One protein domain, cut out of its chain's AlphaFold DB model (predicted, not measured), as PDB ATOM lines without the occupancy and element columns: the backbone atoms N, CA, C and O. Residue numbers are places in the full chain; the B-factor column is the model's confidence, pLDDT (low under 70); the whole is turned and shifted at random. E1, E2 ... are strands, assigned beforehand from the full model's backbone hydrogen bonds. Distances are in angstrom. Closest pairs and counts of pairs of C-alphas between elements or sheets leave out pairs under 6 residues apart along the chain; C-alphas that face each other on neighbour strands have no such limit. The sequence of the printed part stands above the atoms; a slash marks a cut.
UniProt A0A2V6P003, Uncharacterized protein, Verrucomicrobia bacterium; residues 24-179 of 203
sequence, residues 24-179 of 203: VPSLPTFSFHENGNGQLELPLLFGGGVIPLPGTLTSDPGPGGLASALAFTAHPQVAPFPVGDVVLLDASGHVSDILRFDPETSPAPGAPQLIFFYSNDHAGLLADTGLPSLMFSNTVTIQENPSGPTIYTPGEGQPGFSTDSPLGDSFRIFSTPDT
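Overview. This is residues 24 to 179 of the 203 residues of an uncharacterized protein of Verrucomicrobia bacterium (UniProt A0A2V6P003). Little regular structure: two mixed sheets, a strongly twisted E4-E5-E8-E7-E6-E9 and E3-E2-E1-E11-E10, stand face to face as a sandwich, strands crossed at 55 degrees. The strands E1 to E11, in chain order, hold 59 of 156 printed residues; the class is all strand. The whole is compact, with a radius of gyration of the C-alphas of 14.5 A and spans of 39 by 36 by 26 A.

Along the chain. The larger sheet has E4, residues 55-58, E5, 69-73, E8, 113-119, E7, 95-104, 25.7 A long, E6, 84-89, and E9, 139-143. The other has E3, 49-52, E2, 38-42, E1, 29-33, E11, 170-174, and E10, 150-152. C-alpha 29 is at (5.988, -8.853, 15.143), C-alpha 174 at (18.148, -12.246, 12.618).

Arrangement. E6-E7-E8 and E1-E2-E3 are meanders, each strand the antiparallel neighbour of the one before. E5 to E8 make a Greek key, E5 being the antiparallel neighbour of E8. E6 and E9 are parallel, with N 87 and O 140 2.8 A apart. Between the sheets, the closest C-alphas of E1 and E8, Phe 32 and Phe 117, are 7.9 A apart.

Size, cuts and confidence. The printed part has no cut. Links E8 to E9 and E10 to E11 are long. pLDDT is under 70 at residues 24-25, 109 and 177-179.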
ATOM      1  N   VAL A  24       1.886  -8.737  28.466       52.66
ATOM      2  CA  VAL A  24       1.959  -7.404  27.870       52.66
ATOM      3  C   VAL A  24       1.286  -7.534  26.501       52.66
ATOM      4  O   VAL A  24       1.555  -8.534  25.828       52.66
ATOM      5  N   PRO A  25       0.393  -6.611  26.092       56.06
ATOM      6  CA  PRO A  25      -0.099  -6.590  24.721       56.06
ATOM      7  C   PRO A  25       1.116  -6.607  23.797       56.06
ATOM      8  O   PRO A  25       1.909  -5.667  23.802       56.06
ATOM      9  N   SER A  26       1.335  -7.717  23.099       73.12
ATOM     10  CA  SER A  26       2.439  -7.812  22.159       73.12
ATOM     11  C   SER A  26       2.081  -6.991  20.926       73.12
ATOM     12  O   SER A  26       0.909  -6.892  20.566       73.12
ATOM     13  N   LEU A  27       3.080  -6.380  20.303       86.56
ATOM     14  CA  LEU A  27       2.949  -5.760  18.987       86.56
ATOM     15  C   LEU A  27       2.884  -6.870  17.929       86.56
ATOM     16  O   LEU A  27       3.496  -7.927  18.147       86.56
ATOM     17  N   PRO A  28       2.195  -6.676  16.790       90.44
ATOM     18  CA  PRO A  28       2.486  -7.457  15.598       90.44
ATOM     19  C   PRO A  28       3.989  -7.468  15.346       90.44
ATOM     20  O   PRO A  28       4.651  -6.431  15.389       90.44
ATOM     21  N   THR A  29       4.541  -8.667  15.200       93.19
ATOM     22  CA  THR A  29       5.988  -8.853  15.143       93.19
ATOM     23  C   THR A  29       6.366  -9.553  13.852       93.19
ATOM     24  O   THR A  29       6.088 -10.737  13.675       93.19
ATOM     25  N   PHE A  30       7.035  -8.824  12.971       94.62
ATOM     26  CA  PHE A  30       7.733  -9.376  11.823       94.62
ATOM     27  C   PHE A  30       9.065  -9.953  12.287       94.62
ATOM     28  O   PHE A  30       9.790  -9.315  13.044       94.62
ATOM     29  N   SER A  31       9.390 -11.160  11.845       95.44
ATOM     30  CA  SER A  31      10.704 -11.772  12.018       95.44
ATOM     31  C   SER A  31      11.265 -12.096  10.647       95.44
ATOM     32  O   SER A  31      10.582 -12.745   9.855       95.44
ATOM     33  N   PHE A  32      12.483 -11.644  10.376       96.25
ATOM     34  CA  PHE A  32      13.198 -11.899   9.132       96.25
ATOM     35  C   PHE A  32      14.557 -12.503   9.451       96.25
ATOM     36  O   PHE A  32      15.309 -11.957  10.256       96.25
ATOM     37  N   HIS A  33      14.855 -13.628   8.815       94.81
ATOM     38  CA  HIS A  33      16.123 -14.328   8.943       94.81
ATOM     39  C   HIS A  33      16.857 -14.310   7.606       94.81
ATOM     40  O   HIS A  33      16.250 -14.493   6.548       94.81
ATOM     41  N   GLU A  34      18.179 -14.186   7.651       93.62
ATOM     42  CA  GLU A  34      19.038 -14.174   6.457       93.62
ATOM     43  C   GLU A  34      18.993 -15.471   5.642       93.62
ATOM     44  O   GLU A  34      19.357 -15.506   4.469       93.62
ATOM     45  N   ASN A  35      18.518 -16.565   6.239       93.31
ATOM     46  CA  ASN A  35      18.314 -17.834   5.544       93.31
ATOM     47  C   ASN A  35      16.999 -17.894   4.742       93.31
ATOM     48  O   ASN A  35      16.680 -18.945   4.187       93.31
ATOM     49  N   GLY A  36      16.230 -16.802   4.698       94.69
ATOM     50  CA  GLY A  36      14.955 -16.717   3.986       94.69
ATOM     51  C   GLY A  36      13.748 -17.225   4.766       94.69
ATOM     52  O   GLY A  36      12.648 -17.269   4.218       94.69
ATOM     53  N   ASN A  37      13.900 -17.575   6.042       94.94
ATOM     54  CA  ASN A  37      12.745 -17.782   6.903       94.94
ATOM     55  C   ASN A  37      12.225 -16.424   7.374       94.94
ATOM     56  O   ASN A  37      12.965 -15.625   7.940       94.94
ATOM     57  N   GLY A  38      10.941 -16.165   7.163       95.44
ATOM     58  CA  GLY A  38      10.277 -14.990   7.699       95.44
ATOM     59  C   GLY A  38       8.891 -15.337   8.218       95.44
ATOM     60  O   GLY A  38       8.283 -16.326   7.798       95.44
ATOM     61  N   GLN A  39       8.383 -14.534   9.149       95.25
ATOM     62  CA  GLN A  39       7.024 -14.679   9.663       95.25
ATOM     63  C   GLN A  39       6.483 -13.382  10.261       95.25
ATOM     64  O   GLN A  39       7.240 -12.545  10.741       95.25
ATOM     65  N   LEU A  40       5.159 -13.256  10.279       93.19
ATOM     66  CA  LEU A  40       4.418 -12.254  11.035       93.19
ATOM     67  C   LEU A  40       3.638 -12.945  12.156       93.19
ATOM     68  O   LEU A  40       2.759 -13.770  11.901       93.19
ATOM     69  N   GLU A  41       3.950 -12.592  13.395       92.56
ATOM     70  CA  GLU A  41       3.216 -13.019  14.582       92.56
ATOM     71  C   GLU A  41       2.169 -11.968  14.947       92.56
ATOM     72  O   GLU A  41       2.500 -10.821  15.258       92.56
ATOM     73  N   LEU A  42       0.898 -12.367  14.932       88.75
ATOM     74  CA  LEU A  42      -0.216 -11.517  15.327       88.75
ATOM     75  C   LEU A  42      -0.534 -11.714  16.817       88.75
ATOM     76  O   LEU A  42      -0.693 -12.853  17.271       88.75
ATOM     77  N   PRO A  43      -0.685 -10.629  17.592       86.00
ATOM     78  CA  PRO A  43      -1.105 -10.708  18.986       86.00
ATOM     79  C   PRO A  43      -2.490 -11.344  19.117       86.00
ATOM     80  O   PRO A  43      -3.343 -11.196  18.242       86.00
ATOM     81  N   LEU A  44      -2.763 -11.980  20.261       81.44
ATOM     82  CA  LEU A  44      -4.070 -12.603  20.538       81.44
ATOM     83  C   LEU A  44      -5.245 -11.620  20.423       81.44
ATOM     84  O   LEU A  44      -6.345 -12.016  20.049       81.44
ATOM     85  N   LEU A  45      -5.006 -10.335  20.708       75.88
ATOM     86  CA  LEU A  45      -6.000  -9.269  20.550       75.88
ATOM     87  C   LEU A  45      -6.444  -9.071  19.089       75.88
ATOM     88  O   LEU A  45      -7.537  -8.569  18.859       75.88
ATOM     89  N   PHE A  46      -5.636  -9.516  18.124       71.94
ATOM     90  CA  PHE A  46      -5.921  -9.488  16.687       71.94
ATOM     91  C   PHE A  46      -6.256 -10.884  16.135       71.94
ATOM     92  O   PHE A  46      -6.032 -11.167  14.963       71.94
ATOM     93  N   GLY A  47      -6.771 -11.781  16.983       74.69
ATOM     94  CA  GLY A  47      -7.155 -13.144  16.602       74.69
ATOM     95  C   GLY A  47      -6.046 -14.182  16.763       74.69
ATOM     96  O   GLY A  47      -6.339 -15.376  16.755       74.69
ATOM     97  N   GLY A  48      -4.804 -13.743  17.000       82.19
ATOM     98  CA  GLY A  48      -3.644 -14.622  17.089       82.19
ATOM     99  C   GLY A  48      -3.295 -15.267  15.746       82.19
ATOM    100  O   GLY A  48      -4.144 -15.490  14.889       82.19
ATOM    101  N   GLY A  49      -2.023 -15.584  15.546       88.06
ATOM    102  CA  GLY A  49      -1.610 -16.321  14.360       88.06
ATOM    103  C   GLY A  49      -0.146 -16.130  14.030       88.06
ATOM    104  O   GLY A  49       0.486 -15.176  14.478       88.06
ATOM    105  N   VAL A  50       0.370 -17.055  13.230       91.31
ATOM    106  CA  VAL A  50       1.690 -16.951  12.617       91.31
ATOM    107  C   VAL A  50       1.483 -17.065  11.118       91.31
ATOM    108  O   VAL A  50       0.982 -18.080  10.632       91.31
ATOM    109  N   ILE A  51       1.822 -16.002  10.400       92.06
ATOM    110  CA  ILE A  51       1.735 -15.944   8.946       92.06
ATOM    111  C   ILE A  51       3.154 -16.131   8.412       92.06
ATOM    112  O   ILE A  51       3.998 -15.274   8.674       92.06
ATOM    113  N   PRO A  52       3.456 -17.229   7.697       94.88
ATOM    114  CA  PRO A  52       4.776 -17.421   7.121       94.88
ATOM    115  C   PRO A  52       5.014 -16.408   5.998       94.88
ATOM    116  O   PRO A  52       4.159 -16.204   5.138       94.88
ATOM    117  N   LEU A  53       6.202 -15.817   5.998       95.38
ATOM    118  CA  LEU A  53       6.710 -14.909   4.976       95.38
ATOM    119  C   LEU A  53       7.966 -15.565   4.380       95.38
ATOM    120  O   LEU A  53       9.070 -15.286   4.837       95.38
ATOM    121  N   PRO A  54       7.829 -16.518   3.440       95.88
ATOM    122  CA  PRO A  54       8.988 -17.177   2.850       95.88
ATOM    123  C   PRO A  54       9.787 -16.188   1.997       95.88
ATOM    124  O   PRO A  54       9.219 -15.445   1.195       95.88
ATOM    125  N   GLY A  55      11.102 -16.206   2.169       96.94
ATOM    126  CA  GLY A  55      12.037 -15.395   1.409       96.94
ATOM    127  C   GLY A  55      12.427 -16.046   0.085       96.94
ATOM    128  O   GLY A  55      12.557 -17.267  -0.018       96.94
ATOM    129  N   THR A  56      12.642 -15.225  -0.939       97.00
ATOM    130  CA  THR A  56      13.170 -15.650  -2.240       97.00
ATOM    131  C   THR A  56      14.183 -14.644  -2.754       97.00
ATOM    132  O   THR A  56      14.039 -13.445  -2.542       97.00
ATOM    133  N   LEU A  57      15.185 -15.120  -3.489       97.50
ATOM    134  CA  LEU A  57      16.085 -14.233  -4.215       97.50
ATOM    135  C   LEU A  57      15.358 -13.629  -5.420       97.50
ATOM    136  O   LEU A  57      14.777 -14.355  -6.229       97.50
ATOM    137  N   THR A  58      15.401 -12.308  -5.546       96.62
ATOM    138  CA  THR A  58      14.864 -11.564  -6.694       96.62
ATOM    139  C   THR A  58      15.669 -10.286  -6.924       96.62
ATOM    140  O   THR A  58      16.510  -9.926  -6.105       96.62
ATOM    141  N   SER A  59      15.434  -9.604  -8.042       96.69
ATOM    142  CA  SER A  59      16.047  -8.300  -8.301       96.69
ATOM    143  C   SER A  59      15.391  -7.225  -7.438       96.69
ATOM    144  O   SER A  59      14.165  -7.117  -7.436       96.69
ATOM    145  N   ASP A  60      16.208  -6.405  -6.784       96.44
ATOM    146  CA  ASP A  60      15.785  -5.167  -6.127       96.44
ATOM    147  C   ASP A  60      15.759  -4.019  -7.155       96.44
ATOM    148  O   ASP A  60      16.813  -3.673  -7.702       96.44
ATOM    149  N   PRO A  61      14.579  -3.457  -7.488       94.75
ATOM    150  CA  PRO A  61      14.462  -2.322  -8.399       94.75
ATOM    151  C   PRO A  61      14.809  -0.975  -7.742       94.75
ATOM    152  O   PRO A  61      14.887   0.037  -8.445       94.75
ATOM    153  N   GLY A  62      14.979  -0.941  -6.421       93.81
ATOM    154  CA  GLY A  62      15.339   0.232  -5.647       93.81
ATOM    155  C   GLY A  62      16.728   0.793  -5.987       93.81
ATOM    156  O   GLY A  62      17.532   0.180  -6.702       93.81
ATOM    157  N   PRO A  63      17.050   2.003  -5.494       94.69
ATOM    158  CA  PRO A  63      18.325   2.657  -5.756       94.69
ATOM    159  C   PRO A  63      19.507   1.759  -5.392       94.69
ATOM    160  O   PRO A  63      19.616   1.272  -4.269       94.69
ATOM    161  N   GLY A  64      20.400   1.536  -6.357       95.88
ATOM    162  CA  GLY A  64      21.602   0.728  -6.157       95.88
ATOM    163  C   GLY A  64      21.348  -0.732  -5.766       95.88
ATOM    164  O   GLY A  64      22.298  -1.373  -5.315       95.88
ATOM    165  N   GLY A  65      20.109  -1.216  -5.920       96.00
ATOM    166  CA  GLY A  65      19.687  -2.576  -5.609       96.00
ATOM    167  C   GLY A  65      20.433  -3.631  -6.420       96.00
ATOM    168  O   GLY A  65      20.993  -3.361  -7.490       96.00
ATOM    169  N   LEU A  66      20.471  -4.849  -5.883       96.88
ATOM    170  CA  LEU A  66      21.172  -5.972  -6.496       96.88
ATOM    171  C   LEU A  66      20.222  -6.816  -7.352       96.88
ATOM    172  O   LEU A  66      19.037  -6.951  -7.064       96.88
ATOM    173  N   ALA A  67      20.760  -7.449  -8.398       96.06
ATOM    174  CA  ALA A  67      19.990  -8.346  -9.271       96.06
ATOM    175  C   ALA A  67      19.538  -9.642  -8.567       96.06
ATOM    176  O   ALA A  67      18.687 -10.370  -9.078       96.06
ATOM    177  N   SER A  68      20.134  -9.944  -7.414       95.75
ATOM    178  CA  SER A  68      19.787 -11.068  -6.558       95.75
ATOM    179  C   SER A  68      19.922 -10.607  -5.114       95.75
ATOM    180  O   SER A  68      21.032 -10.469  -4.618       95.75
ATOM    181  N   ALA A  69      18.789 -10.310  -4.492       97.25
ATOM    182  CA  ALA A  69      18.645  -9.879  -3.111       97.25
ATOM    183  C   ALA A  69      17.548 -10.720  -2.449       97.25
ATOM    184  O   ALA A  69      16.562 -11.082  -3.105       97.25
ATOM    185  N   LEU A  70      17.710 -11.050  -1.167       97.81
ATOM    186  CA  LEU A  70      16.699 -11.800  -0.429       97.81
ATOM    187  C   LEU A  70      15.483 -10.910  -0.188       97.81
ATOM    188  O   LEU A  70      15.579  -9.911   0.514       97.81
ATOM    189  N   ALA A  71      14.340 -11.288  -0.752       97.75
ATOM    190  CA  ALA A  71      13.095 -10.550  -0.644       97.75
ATOM    191  C   ALA A  71      12.018 -11.352   0.073       97.75
ATOM    192  O   ALA A  71      11.836 -12.547  -0.167       97.75
ATOM    193  N   PHE A  72      11.243 -10.641   0.876       97.25
ATOM    194  CA  PHE A  72      10.035 -11.106   1.528       97.25
ATOM    195  C   PHE A  72       8.850 -10.320   0.983       97.25
ATOM    196  O   PHE A  72       8.886  -9.092   0.903       97.25
ATOM    197  N   THR A  73       7.776 -11.020   0.639       94.38
ATOM    198  CA  THR A  73       6.506 -10.360   0.330       94.38
ATOM    199  C   THR A  73       5.866  -9.928   1.639       94.38
ATOM    200  O   THR A  73       5.506 -10.778   2.455       94.38
ATOM    201  N   ALA A  74       5.723  -8.621   1.849       86.94
ATOM    202  CA  ALA A  74       5.007  -8.097   2.999       86.94
ATOM    203  C   ALA A  74       3.567  -8.628   3.009       86.94
ATOM    204  O   ALA A  74       2.936  -8.803   1.961       86.94
ATOM    205  N   HIS A  75       3.035  -8.875   4.206       84.19
ATOM    206  CA  HIS A  75       1.610  -9.151   4.346       84.19
ATOM    207  C   HIS A  75       0.813  -7.970   3.758       84.19
ATOM    208  O   HIS A  75       1.191  -6.829   4.024       84.19
ATOM    209  N   PRO A  76      -0.277  -8.201   2.999       80.50
ATOM    210  CA  PRO A  76      -1.080  -7.117   2.442       80.50
ATOM    211  C   PRO A  76      -1.515  -6.111   3.515       80.50
ATOM    212  O   PRO A  76      -2.059  -6.499   4.553       80.50
ATOM    213  N   GLN A  77      -1.279  -4.829   3.256       78.81
ATOM    214  CA  GLN A  77      -1.680  -3.718   4.119       78.81
ATOM    215  C   GLN A  77      -2.706  -2.838   3.404       78.81
ATOM    216  O   GLN A  77      -2.799  -2.844   2.177       78.81
ATOM    217  N   VAL A  78      -3.516  -2.108   4.168       82.38
ATOM    218  CA  VAL A  78      -4.426  -1.092   3.625       82.38
ATOM    219  C   VAL A  78      -3.621   0.118   3.164       82.38
ATOM    220  O   VAL A  78      -3.902   0.658   2.093       82.38
ATOM    221  N   ALA A  79      -2.622   0.518   3.954       86.44
ATOM    222  CA  ALA A  79      -1.631   1.515   3.580       86.44
ATOM    223  C   ALA A  79      -0.238   0.870   3.525       86.44
ATOM    224  O   ALA A  79       0.141   0.204   4.490       86.44
ATOM    225  N   PRO A  80       0.536   1.064   2.444       88.62
ATOM    226  CA  PRO A  80       1.881   0.511   2.368       88.62
ATOM    227  C   PRO A  80       2.812   1.118   3.408       88.62
ATOM    228  O   PRO A  80       2.664   2.285   3.792       88.62
ATOM    229  N   PHE A  81       3.838   0.359   3.786       92.50
ATOM    230  CA  PHE A  81       4.905   0.894   4.613       92.50
ATOM    231  C   PHE A  81       5.616   2.049   3.891       92.50
ATOM    232  O   PHE A  81       5.863   1.963   2.680       92.50
ATOM    233  N   PRO A  82       6.027   3.108   4.610       94.88
ATOM    234  CA  PRO A  82       6.947   4.094   4.081       94.88
ATOM    235  C   PRO A  82       8.199   3.418   3.525       94.88
ATOM    236  O   PRO A  82       8.824   2.587   4.187       94.88
ATOM    237  N   VAL A  83       8.552   3.806   2.304       96.00
ATOM    238  CA  VAL A  83       9.749   3.330   1.608       96.00
ATOM    239  C   VAL A  83      10.988   3.840   2.331       96.00
ATOM    240  O   VAL A  83      11.021   4.996   2.773       96.00
ATOM    241  N   GLY A  84      12.013   3.000   2.427       98.06
ATOM    242  CA  GLY A  84      13.299   3.397   2.976       98.06
ATOM    243  C   GLY A  84      14.156   2.244   3.478       98.06
ATOM    244  O   GLY A  84      13.795   1.078   3.346       98.06
ATOM    245  N   ASP A  85      15.287   2.595   4.081       98.69
ATOM    246  CA  ASP A  85      16.304   1.645   4.529       98.69
ATOM    247  C   ASP A  85      16.472   1.683   6.048       98.69
ATOM    248  O   ASP A  85      16.613   2.751   6.649       98.69
ATOM    249  N   VAL A  86      16.512   0.507   6.667       98.44
ATOM    250  CA  VAL A  86      16.982   0.315   8.039       98.44
ATOM    251  C   VAL A  86      18.379  -0.280   7.959       98.44
ATOM    252  O   VAL A  86      18.551  -1.425   7.551       98.44
ATOM    253  N   VAL A  87      19.375   0.516   8.327       98.19
ATOM    254  CA  VAL A  87      20.795   0.162   8.285       98.19
ATOM    255  C   VAL A  87      21.224  -0.341   9.653       98.19
ATOM    256  O   VAL A  87      21.089   0.377  10.647       98.19
ATOM    257  N   LEU A  88      21.752  -1.557   9.696       97.31
ATOM    258  CA  LEU A  88      22.272  -2.188  10.897       97.31
ATOM    259  C   LEU A  88      23.788  -2.003  10.922       97.31
ATOM    260  O   LEU A  88      24.483  -2.251   9.935       97.31
ATOM    261  N   LEU A  89      24.283  -1.497  12.050       96.00
ATOM    262  CA  LEU A  89      25.708  -1.325  12.288       96.00
ATOM    263  C   LEU A  89      26.235  -2.411  13.213       96.00
ATOM    264  O   LEU A  89      25.683  -2.627  14.295       96.00
ATOM    265  N   ASP A  90      27.364  -3.000  12.840       91.88
ATOM    266  CA  ASP A  90      28.110  -3.900  13.704       91.88
ATOM    267  C   ASP A  90      28.717  -3.152  14.909       91.88
ATOM    268  O   ASP A  90      28.682  -1.921  15.018       91.88
ATOM    269  N   ALA A  91      29.317  -3.891  15.845       89.88
ATOM    270  CA  ALA A  91      29.939  -3.311  17.040       89.88
ATOM    271  C   ALA A  91      31.104  -2.340  16.743       89.88
ATOM    272  O   ALA A  91      31.515  -1.584  17.626       89.88
ATOM    273  N   SER A  92      31.656  -2.370  15.528       90.69
ATOM    274  CA  SER A  92      32.709  -1.468  15.062       90.69
ATOM    275  C   SER A  92      32.180  -0.241  14.308       90.69
ATOM    276  O   SER A  92      32.964   0.647  13.973       90.69
ATOM    277  N   GLY A  93      30.861  -0.149  14.108       91.25
ATOM    278  CA  GLY A  93      30.193   0.951  13.419       91.25
ATOM    279  C   GLY A  93      30.186   0.825  11.895       91.25
ATOM    280  O   GLY A  93      29.842   1.795  11.219       91.25
ATOM    281  N   HIS A  94      30.568  -0.330  11.341       93.94
ATOM    282  CA  HIS A  94      30.418  -0.606   9.914       93.94
ATOM    283  C   HIS A  94      29.019  -1.144   9.626       93.94
ATOM    284  O   HIS A  94      28.393  -1.746  10.494       93.94
ATOM    285  N   VAL A  95      28.534  -0.946   8.400       95.50
ATOM    286  CA  VAL A  95      27.268  -1.546   7.968       95.50
ATOM    287  C   VAL A  95      27.451  -3.057   7.853       95.50
ATOM    288  O   VAL A  95      28.238  -3.515   7.017       95.50
ATOM    289  N   SER A  96      26.737  -3.798   8.699       94.25
ATOM    290  CA  SER A  96      26.592  -5.246   8.582       94.25
ATOM    291  C   SER A  96      25.467  -5.552   7.612       94.25
ATOM    292  O   SER A  96      25.716  -6.105   6.545       94.25
ATOM    293  N   ASP A  97      24.267  -5.061   7.921       95.62
ATOM    294  CA  ASP A  97      23.055  -5.477   7.223       95.62
ATOM    295  C   ASP A  97      22.122  -4.323   6.894       95.62
ATOM    296  O   ASP A  97      22.194  -3.230   7.466       95.62
ATOM    297  N   ILE A  98      21.193  -4.580   5.974       97.75
ATOM    298  CA  ILE A  98      20.146  -3.629   5.606       97.75
ATOM    299  C   ILE A  98      18.818  -4.349   5.430       97.75
ATOM    300  O   ILE A  98      18.708  -5.287   4.641       97.75
ATOM    301  N   LEU A  99      17.793  -3.842   6.112       98.12
ATOM    302  CA  LEU A  99      16.401  -4.169   5.835       98.12
ATOM    303  C   LEU A  99      15.771  -3.017   5.041       98.12
ATOM    304  O   LEU A  99      15.602  -1.912   5.558       98.12
ATOM    305  N   ARG A 100      15.439  -3.268   3.779       98.12
ATOM    306  CA  ARG A 100      14.931  -2.277   2.825       98.12
ATOM    307  C   ARG A 100      13.448  -2.483   2.565       98.12
ATOM    308  O   ARG A 100      13.026  -3.577   2.210       98.12
ATOM    309  N   PHE A 101      12.670  -1.417   2.699       97.00
ATOM    310  CA  PHE A 101      11.244  -1.371   2.392       97.00
ATOM    311  C   PHE A 101      11.069  -0.691   1.042       97.00
ATOM    312  O   PHE A 101      11.277   0.517   0.927       97.00
ATOM    313  N   ASP A 102      10.705  -1.467   0.030       94.88
ATOM    314  CA  ASP A 102      10.608  -0.994  -1.348       94.88
ATOM    315  C   ASP A 102       9.211  -0.453  -1.671       94.88
ATOM    316  O   ASP A 102       8.290  -0.670  -0.896       94.88
ATOM    317  N   PRO A 103       8.980   0.266  -2.781       91.50
ATOM    318  CA  PRO A 103       7.627   0.659  -3.181       91.50
ATOM    319  C   PRO A 103       6.700  -0.550  -3.417       91.50
ATOM    320  O   PRO A 103       7.154  -1.652  -3.728       91.50
ATOM    321  N   GLU A 104       5.380  -0.349  -3.324       87.00
ATOM    322  CA  GLU A 104       4.412  -1.375  -3.733       87.00
ATOM    323  C   GLU A 104       4.632  -1.792  -5.191       87.00
ATOM    324  O   GLU A 104       4.903  -0.973  -6.073       87.00
ATOM    325  N   THR A 105       4.438  -3.079  -5.463       81.75
ATOM    326  CA  THR A 105       4.599  -3.653  -6.810       81.75
ATOM    327  C   THR A 105       3.565  -3.144  -7.825       81.75
ATOM    328  O   THR A 105       3.732  -3.332  -9.030       81.75
ATOM    329  N   SER A 106       2.487  -2.508  -7.360       78.94
ATOM    330  CA  SER A 106       1.409  -1.947  -8.174       78.94
ATOM    331  C   SER A 106       0.699  -0.826  -7.405       78.94
ATOM    332  O   SER A 106       0.581  -0.929  -6.192       78.94
ATOM    333  N   PRO A 107       0.147   0.204  -8.074       74.31
ATOM    334  CA  PRO A 107      -0.617   1.273  -7.419       74.31
ATOM    335  C   PRO A 107      -2.027   0.850  -6.955       74.31
ATOM    336  O   PRO A 107      -2.837   1.700  -6.582       74.31
ATOM    337  N   ALA A 108      -2.382  -0.434  -7.059       75.06
ATOM    338  CA  ALA A 108      -3.683  -0.934  -6.630       75.06
ATOM    339  C   ALA A 108      -3.738  -1.067  -5.095       75.06
ATOM    340  O   ALA A 108      -2.778  -1.565  -4.514       75.06
ATOM    341  N   PRO A 109      -4.857  -0.711  -4.433       69.69
ATOM    342  CA  PRO A 109      -4.992  -0.891  -2.989       69.69
ATOM    343  C   PRO A 109      -4.736  -2.342  -2.564       69.69
ATOM    344  O   PRO A 109      -5.338  -3.263  -3.124       69.69
ATOM    345  N   GLY A 110      -3.867  -2.536  -1.569       71.69
ATOM    346  CA  GLY A 110      -3.489  -3.859  -1.072       71.69
ATOM    347  C   GLY A 110      -2.491  -4.608  -1.958       71.69
ATOM    348  O   GLY A 110      -2.363  -5.829  -1.824       71.69
ATOM    349  N   ALA A 111      -1.815  -3.919  -2.883       80.56
ATOM    350  CA  ALA A 111      -0.727  -4.513  -3.641       80.56
ATOM    351  C   ALA A 111       0.403  -4.958  -2.696       80.56
ATOM    352  O   ALA A 111       0.703  -4.282  -1.714       80.56
ATOM    353  N   PRO A 112       1.055  -6.098  -2.974       84.94
ATOM    354  CA  PRO A 112       2.162  -6.532  -2.149       84.94
ATOM    355  C   PRO A 112       3.343  -5.573  -2.300       84.94
ATOM    356  O   PRO A 112       3.694  -5.146  -3.405       84.94
ATOM    357  N   GLN A 113       3.975  -5.296  -1.171       91.81
ATOM    358  CA  GLN A 113       5.251  -4.607  -1.072       91.81
ATOM    359  C   GLN A 113       6.353  -5.641  -0.841       91.81
ATOM    360  O   GLN A 113       6.115  -6.670  -0.202       91.81
ATOM    361  N   LEU A 114       7.550  -5.390  -1.368       95.31
ATOM    362  CA  LEU A 114       8.711  -6.230  -1.087       95.31
ATOM    363  C   LEU A 114       9.554  -5.600   0.017       95.31
ATOM    364  O   LEU A 114       9.749  -4.386   0.061       95.31
ATOM    365  N   ILE A 115      10.049  -6.456   0.904       97.25
ATOM    366  CA  ILE A 115      11.033  -6.107   1.920       97.25
ATOM    367  C   ILE A 115      12.293  -6.901   1.607       97.25
ATOM    368  O   ILE A 115      12.246  -8.130   1.564       97.25
ATOM    369  N   PHE A 116      13.405  -6.216   1.375       97.88
ATOM    370  CA  PHE A 116      14.687  -6.833   1.065       97.88
ATOM    371  C   PHE A 116      15.573  -6.910   2.305       97.88
ATOM    372  O   PHE A 116      15.599  -5.981   3.107       97.88
ATOM    373  N   PHE A 117      16.311  -8.005   2.444       97.69
ATOM    374  CA  PHE A 117      17.300  -8.209   3.494       97.69
ATOM    375  C   PHE A 117      18.663  -8.466   2.845       97.69
ATOM    376  O   PHE A 117      18.854  -9.448   2.130       97.69
ATOM    377  N   TYR A 118      19.589  -7.546   3.086       97.25
ATOM    378  CA  TYR A 118      20.979  -7.606   2.661       97.25
ATOM    379  C   TYR A 118      21.894  -7.863   3.847       97.25
ATOM    380  O   TYR A 118      21.690  -7.252   4.894       97.25
ATOM    381  N   SER A 119      22.927  -8.672   3.632       95.19
ATOM    382  CA  SER A 119      23.991  -8.934   4.596       95.19
ATOM    383  C   SER A 119      25.371  -8.794   3.958       95.19
ATOM    384  O   SER A 119      25.572  -9.080   2.769       95.19
ATOM    385  N   ASN A 120      26.327  -8.326   4.759       92.25
ATOM    386  CA  ASN A 120      27.733  -8.144   4.400       92.25
ATOM    387  C   ASN A 120      28.666  -9.140   5.119       92.25
ATOM    388  O   ASN A 120      29.891  -9.029   5.009       92.25
ATOM    389  N   ASP A 121      28.127 -10.111   5.855       84.38
ATOM    390  CA  ASP A 121      28.908 -11.052   6.668       84.38
ATOM    391  C   ASP A 121      29.580 -12.185   5.850       84.38
ATOM    392  O   ASP A 121      30.591 -12.750   6.276       84.38
ATOM    393  N   HIS A 122      29.081 -12.447   4.633       77.38
ATOM    394  CA  HIS A 122      29.540 -13.480   3.696       77.38
ATOM    395  C   HIS A 122      29.579 -14.908   4.295       77.38
ATOM    396  O   HIS A 122      30.460 -15.708   3.951       77.38
ATOM    397  N   ALA A 123      28.641 -15.255   5.181       81.50
ATOM    398  CA  ALA A 123      28.560 -16.551   5.866       81.50
ATOM    399  C   ALA A 123      27.971 -17.723   5.034       81.50
ATOM    400  O   ALA A 123      28.004 -18.877   5.474       81.50
ATOM    401  N   GLY A 124      27.476 -17.468   3.822       83.88
ATOM    402  CA  GLY A 124      26.821 -18.420   2.921       83.88
ATOM    403  C   GLY A 124      25.294 -18.533   3.062       83.88
ATOM    404  O   GLY A 124      24.734 -19.542   2.619       83.88
ATOM    405  N   LEU A 125      24.617 -17.561   3.679       91.38
ATOM    406  CA  LEU A 125      23.155 -17.470   3.744       91.38
ATOM    407  C   LEU A 125      22.573 -16.742   2.518       91.38
ATOM    408  O   LEU A 125      23.290 -16.342   1.603       91.38
ATOM    409  N   LEU A 126      21.239 -16.651   2.437       94.00
ATOM    410  CA  LEU A 126      20.572 -16.066   1.267       94.00
ATOM    411  C   LEU A 126      20.698 -14.540   1.226       94.00
ATOM    412  O   LEU A 126      20.646 -13.975   0.139       94.00
ATOM    413  N   ALA A 127      20.829 -13.875   2.375       94.81
ATOM    414  CA  ALA A 127      20.988 -12.424   2.437       94.81
ATOM    415  C   ALA A 127      22.390 -11.947   2.022       94.81
ATOM    416  O   ALA A 127      22.540 -10.771   1.686       94.81
ATOM    417  N   ASP A 128      23.379 -12.848   1.975       93.50
ATOM    418  CA  ASP A 128      24.814 -12.608   1.749       93.50
ATOM    419  C   ASP A 128      25.118 -12.298   0.280       93.50
ATOM    420  O   ASP A 128      25.902 -12.941  -0.423       93.50
ATOM    421  N   THR A 129      24.413 -11.297  -0.208       93.50
ATOM    422  CA  THR A 129      24.409 -10.831  -1.586       93.50
ATOM    423  C   THR A 129      25.302  -9.605  -1.746       93.50
ATOM    424  O   THR A 129      25.591  -9.193  -2.870       93.50
ATOM    425  N   GLY A 130      25.803  -9.064  -0.629       94.19
ATOM    426  CA  GLY A 130      26.437  -7.760  -0.536       94.19
ATOM    427  C   GLY A 130      25.421  -6.673  -0.195       94.19
ATOM    428  O   GLY A 130      24.240  -6.936   0.011       94.19
ATOM    429  N   LEU A 131      25.886  -5.427  -0.141       96.69
ATOM    430  CA  LEU A 131      25.050  -4.271   0.183       96.69
ATOM    431  C   LEU A 131      24.659  -3.490  -1.082       96.69
ATOM    432  O   LEU A 131      25.456  -3.416  -2.025       96.69
ATOM    433  N   PRO A 132      23.474  -2.853  -1.111       97.38
ATOM    434  CA  PRO A 132      23.102  -1.951  -2.188       97.38
ATOM    435  C   PRO A 132      24.071  -0.766  -2.270       97.38
ATOM    436  O   PRO A 132      24.537  -0.221  -1.268       97.38
ATOM    437  N   SER A 133      24.368  -0.341  -3.498       96.75
ATOM    438  CA  SER A 133      25.347   0.728  -3.764       96.75
ATOM    439  C   SER A 133      24.835   2.135  -3.445       96.75
ATOM    440  O   SER A 133      25.626   3.075  -3.351       96.75
ATOM    441  N   LEU A 134      23.520   2.288  -3.290       97.38
ATOM    442  CA  LEU A 134      22.840   3.525  -2.926       97.38
ATOM    443  C   LEU A 134      21.726   3.205  -1.929       97.38
ATOM    444  O   LEU A 134      21.135   2.129  -1.980       97.38
ATOM    445  N   MET A 135      21.429   4.165  -1.057       96.88
ATOM    446  CA  MET A 135      20.325   4.081  -0.101       96.88
ATOM    447  C   MET A 135      19.159   4.966  -0.544       96.88
ATOM    448  O   MET A 135      19.350   5.955  -1.263       96.88
ATOM    449  N   PHE A 136      17.954   4.636  -0.089       97.50
ATOM    450  CA  PHE A 136      16.824   5.557  -0.116       97.50
ATOM    451  C   PHE A 136      17.119   6.801   0.728       97.50
ATOM    452  O   PHE A 136      17.928   6.775   1.647       97.50
ATOM    453  N   SER A 137      16.433   7.909   0.441       96.75
ATOM    454  CA  SER A 137      16.569   9.137   1.237       96.75
ATOM    455  C   SER A 137      16.027   8.992   2.662       96.75
ATOM    456  O   SER A 137      16.494   9.677   3.570       96.75
ATOM    457  N   ASN A 138      15.030   8.125   2.850       98.06
ATOM    458  CA  ASN A 138      14.492   7.772   4.155       98.06
ATOM    459  C   ASN A 138      15.324   6.629   4.743       98.06
ATOM    460  O   ASN A 138      15.075   5.462   4.450       98.06
ATOM    461  N   THR A 139      16.336   6.972   5.534       98.06
ATOM    462  CA  THR A 139      17.215   5.992   6.176       98.06
ATOM    463  C   THR A 139      17.150   6.128   7.687       98.06
ATOM    464  O   THR A 139      17.273   7.226   8.231       98.06
ATOM    465  N   VAL A 140      17.024   4.993   8.365       98.50
ATOM    466  CA  VAL A 140      17.200   4.874   9.810       98.50
ATOM    467  C   VAL A 140      18.407   3.987  10.071       98.50
ATOM    468  O   VAL A 140      18.536   2.922   9.481       98.50
ATOM    469  N   THR A 141      19.297   4.416  10.961       98.25
ATOM    470  CA  THR A 141      20.485   3.647  11.343       98.25
ATOM    471  C   THR A 141      20.363   3.196  12.788       98.25
ATOM    472  O   THR A 141      20.078   4.011  13.668       98.25
ATOM    473  N   ILE A 142      20.583   1.907  13.036       97.81
ATOM    474  CA  ILE A 142      20.500   1.289  14.360       97.81
ATOM    475  C   ILE A 142      21.715   0.406  14.629       97.81
ATOM    476  O   ILE A 142      22.382  -0.067  13.713       97.81
ATOM    477  N   GLN A 143      21.993   0.180  15.910       96.69
ATOM    478  CA  GLN A 143      23.030  -0.747  16.339       96.69
ATOM    479  C   GLN A 143      22.494  -2.179  16.296       96.69
ATOM    480  O   GLN A 143      21.448  -2.463  16.885       96.69
ATOM    481  N   GLU A 144      23.224  -3.075  15.642       92.88
ATOM    482  CA  GLU A 144      22.918  -4.499  15.626       92.88
ATOM    483  C   GLU A 144      23.132  -5.126  17.012       92.88
ATOM    484  O   GLU A 144      24.055  -4.770  17.756       92.88
ATOM    485  N   ASN A 145      22.269  -6.076  17.366       88.62
ATOM    486  CA  ASN A 145      22.403  -6.886  18.564       88.62
ATOM    487  C   ASN A 145      23.296  -8.115  18.290       88.62
ATOM    488  O   ASN A 145      22.845  -9.054  17.644       88.62
ATOM    489  N   PRO A 146      24.509  -8.205  18.865       81.31
ATOM    490  CA  PRO A 146      25.443  -9.296  18.571       81.31
ATOM    491  C   PRO A 146      25.067 -10.638  19.225       81.31
ATOM    492  O   PRO A 146      25.826 -11.601  19.154       81.31
ATOM    493  N   SER A 147      23.974 -10.706  19.989       81.75
ATOM    494  CA  SER A 147      23.622 -11.877  20.811       81.75
ATOM    495  C   SER A 147      22.170 -12.328  20.644       81.75
ATOM    496  O   SER A 147      21.636 -13.030  21.503       81.75
ATOM    497  N   GLY A 148      21.512 -11.915  19.564       85.31
ATOM    498  CA  GLY A 148      20.135 -12.289  19.265       85.31
ATOM    499  C   GLY A 148      19.536 -11.392  18.188       85.31
ATOM    500  O   GLY A 148      20.276 -10.683  17.516       85.31
ATOM    501  N   PRO A 149      18.202 -11.374  18.035       91.56
ATOM    502  CA  PRO A 149      17.583 -10.513  17.045       91.56
ATOM    503  C   PRO A 149      17.827  -9.040  17.369       91.56
ATOM    504  O   PRO A 149      17.699  -8.602  18.522       91.56
ATOM    505  N   THR A 150      18.104  -8.269  16.327       94.62
ATOM    506  CA  THR A 150      18.021  -6.813  16.366       94.62
ATOM    507  C   THR A 150      16.550  -6.423  16.302       94.62
ATOM    508  O   THR A 150      15.816  -6.885  15.429       94.62
ATOM    509  N   ILE A 151      16.096  -5.612  17.259       95.38
ATOM    510  CA  ILE A 151      14.700  -5.173  17.335       95.38
ATOM    511  C   ILE A 151      14.603  -3.747  16.807       95.38
ATOM    512  O   ILE A 151      15.254  -2.843  17.326       95.38
ATOM    513  N   TYR A 152      13.740  -3.552  15.819       96.44
ATOM    514  CA  TYR A 152      13.397  -2.254  15.263       96.44
ATOM    515  C   TYR A 152      11.893  -2.001  15.410       96.44
ATOM    516  O   TYR A 152      11.067  -2.834  15.041       96.44
ATOM    517  N   THR A 153      11.532  -0.849  15.970       95.81
ATOM    518  CA  THR A 153      10.141  -0.408  16.125       95.81
ATOM    519  C   THR A 153      10.009   0.959  15.456       95.81
ATOM    520  O   THR A 153      10.466   1.947  16.038       95.81
ATOM    521  N   PRO A 154       9.457   1.030  14.234       95.94
ATOM    522  CA  PRO A 154       9.374   2.271  13.482       95.94
ATOM    523  C   PRO A 154       8.442   3.289  14.140       95.94
ATOM    524  O   PRO A 154       7.348   2.960  14.599       95.94
ATOM    525  N   GLY A 155       8.871   4.548  14.132       94.50
ATOM    526  CA  GLY A 155       8.024   5.711  14.380       94.50
ATOM    527  C   GLY A 155       7.372   6.244  13.101       94.50
ATOM    528  O   GLY A 155       7.707   5.828  11.995       94.50
ATOM    529  N   GLU A 156       6.458   7.204  13.246       93.25
ATOM    530  CA  GLU A 156       5.756   7.817  12.112       93.25
ATOM    531  C   GLU A 156       6.736   8.354  11.049       93.25
ATOM    532  O   GLU A 156       7.694   9.063  11.361       93.25
ATOM    533  N   GLY A 157       6.499   7.987   9.785       93.50
ATOM    534  CA  GLY A 157       7.333   8.362   8.636       93.50
ATOM    535  C   GLY A 157       8.609   7.532   8.451       93.50
ATOM    536  O   GLY A 157       9.245   7.631   7.401       93.50
ATOM    537  N   GLN A 158       8.978   6.693   9.420       97.44
ATOM    538  CA  GLN A 158      10.141   5.814   9.299       97.44
ATOM    539  C   GLN A 158       9.831   4.578   8.436       97.44
ATOM    540  O   GLN A 158       8.665   4.185   8.323       97.44
ATOM    541  N   PRO A 159      10.859   3.942   7.840       97.12
ATOM    542  CA  PRO A 159      10.677   2.739   7.038       97.12
ATOM    543  C   PRO A 159       9.968   1.649   7.842       97.12
ATOM    544  O   PRO A 159      10.327   1.419   8.997       97.12
ATOM    545  N   GLY A 160       8.956   1.003   7.267       93.56
ATOM    546  CA  GLY A 160       8.205  -0.055   7.955       93.56
ATOM    547  C   GLY A 160       7.123   0.417   8.936       93.56
ATOM    548  O   GLY A 160       6.490  -0.418   9.576       93.56
ATOM    549  N   PHE A 161       6.878   1.723   9.090       94.12
ATOM    550  CA  PHE A 161       5.769   2.212   9.919       94.12
ATOM    551  C   PHE A 161       4.407   1.883   9.291       94.12
ATOM    552  O   PHE A 161       4.158   2.256   8.150       94.12
ATOM    553  N   SER A 162       3.497   1.250  10.034       89.75
ATOM    554  CA  SER A 162       2.123   1.011   9.575       89.75
ATOM    555  C   SER A 162       1.112   1.833  10.363       89.75
ATOM    556  O   SER A 162       1.115   1.830  11.594       89.75
ATOM    557  N   THR A 163       0.185   2.476   9.652       86.69
ATOM    558  CA  THR A 163      -1.012   3.090  10.254       86.69
ATOM    559  C   THR A 163      -2.111   2.077  10.561       86.69
ATOM    560  O   THR A 163      -3.056   2.398  11.280       86.69
ATOM    561  N   ASP A 164      -1.998   0.860  10.027       81.94
ATOM    562  CA  ASP A 164      -3.007  -0.191  10.186       81.94
ATOM    563  C   ASP A 164      -2.876  -0.903  11.538       81.94
ATOM    564  O   ASP A 164      -3.806  -1.566  12.001       81.94
ATOM    565  N   SER A 165      -1.723  -0.739  12.190       81.00
ATOM    566  CA  SER A 165      -1.402  -1.322  13.484       81.00
ATOM    567  C   SER A 165      -1.560  -0.275  14.593       81.00
ATOM    568  O   SER A 165      -0.670   0.549  14.799       81.00
ATOM    569  N   PRO A 166      -2.668  -0.278  15.363       72.50
ATOM    570  CA  PRO A 166      -2.927   0.753  16.374       72.50
ATOM    571  C   PRO A 166      -1.949   0.717  17.556       72.50
ATOM    572  O   PRO A 166      -1.896   1.668  18.334       72.50
ATOM    573  N   LEU A 167      -1.202  -0.380  17.719       78.00
ATOM    574  CA  LEU A 167      -0.130  -0.490  18.708       78.00
ATOM    575  C   LEU A 167       1.259  -0.227  18.094       78.00
ATOM    576  O   LEU A 167       2.203  -0.006  18.847       78.00
ATOM    577  N   GLY A 168       1.369  -0.203  16.762       85.25
ATOM    578  CA  GLY A 168       2.623  -0.207  16.010       85.25
ATOM    579  C   GLY A 168       3.130  -1.620  15.717       85.25
ATOM    580  O   GLY A 168       2.682  -2.591  16.325       85.25
ATOM    581  N   ASP A 169       4.084  -1.729  14.796       91.12
ATOM    582  CA  ASP A 169       4.708  -2.997  14.413       91.12
ATOM    583  C   ASP A 169       6.130  -3.102  14.975       91.12
ATOM    584  O   ASP A 169       6.810  -2.103  15.203       91.12
ATOM    585  N   SER A 170       6.592  -4.328  15.207       93.94
ATOM    586  CA  SER A 170       7.970  -4.619  15.595       93.94
ATOM    587  C   SER A 170       8.628  -5.508  14.553       93.94
ATOM    588  O   SER A 170       8.047  -6.492  14.111       93.94
ATOM    589  N   PHE A 171       9.880  -5.219  14.231       95.88
ATOM    590  CA  PHE A 171      10.710  -5.998  13.324       95.88
ATOM    591  C   PHE A 171      11.842  -6.645  14.117       95.88
ATOM    592  O   PHE A 171      12.570  -5.964  14.837       95.88
ATOM    593  N   ARG A 172      11.963  -7.966  14.021       95.75
ATOM    594  CA  ARG A 172      13.061  -8.766  14.562       95.75
ATOM    595  C   ARG A 172      13.921  -9.235  13.402       95.75
ATOM    596  O   ARG A 172      13.447  -9.960  12.532       95.75
ATOM    597  N   ILE A 173      15.169  -8.805  13.402       95.62
ATOM    598  CA  ILE A 173      16.112  -9.035  12.315       95.62
ATOM    599  C   ILE A 173      17.170  -9.996  12.841       95.62
ATOM    600  O   ILE A 173      17.834  -9.704  13.837       95.62
ATOM    601  N   PHE A 174      17.253 -11.168  12.222       92.94
ATOM    602  CA  PHE A 174      18.148 -12.246  12.618       92.94
ATOM    603  C   PHE A 174      19.286 -12.358  11.606       92.94
ATOM    604  O   PHE A 174      19.168 -13.095  10.625       92.94
ATOM    605  N   SER A 175      20.363 -11.633  11.902       86.81
ATOM    606  CA  SER A 175      21.619 -11.565  11.140       86.81
ATOM    607  C   SER A 175      22.592 -12.715  11.424       86.81
ATOM    608  O   SER A 175      23.767 -12.690  11.094       86.81
ATOM    609  N   THR A 176      22.143 -13.711  12.182       75.00
ATOM    610  CA  THR A 176      22.880 -14.957  12.367       75.00
ATOM    611  C   THR A 176      21.884 -16.105  12.334       75.00
ATOM    612  O   THR A 176      20.728 -15.946  12.754       75.00
ATOM    613  N   PRO A 177      22.286 -17.289  11.846       58.94
ATOM    614  CA  PRO A 177      21.407 -18.437  11.883       58.94
ATOM    615  C   PRO A 177      21.123 -18.787  13.345       58.94
ATOM    616  O   PRO A 177      22.055 -18.958  14.130       58.94
ATOM    617  N   ASP A 178      19.841 -18.943  13.698       54.44
ATOM    618  CA  ASP A 178      19.435 -19.456  15.007       54.44
ATOM    619  C   ASP A 178      20.139 -20.798  15.237       54.44
ATOM    620  O   ASP A 178      19.755 -21.837  14.691       54.44
ATOM    621  N   THR A 179      21.204 -20.796  16.039       46.81
ATOM    622  CA  THR A 179      21.981 -21.994  16.348       46.81
ATOM    623  C   THR A 179      21.192 -22.877  17.307       46.81
ATOM    624  O   THR A 179      21.528 -22.934  18.484       46.81
TER     625      THR A 179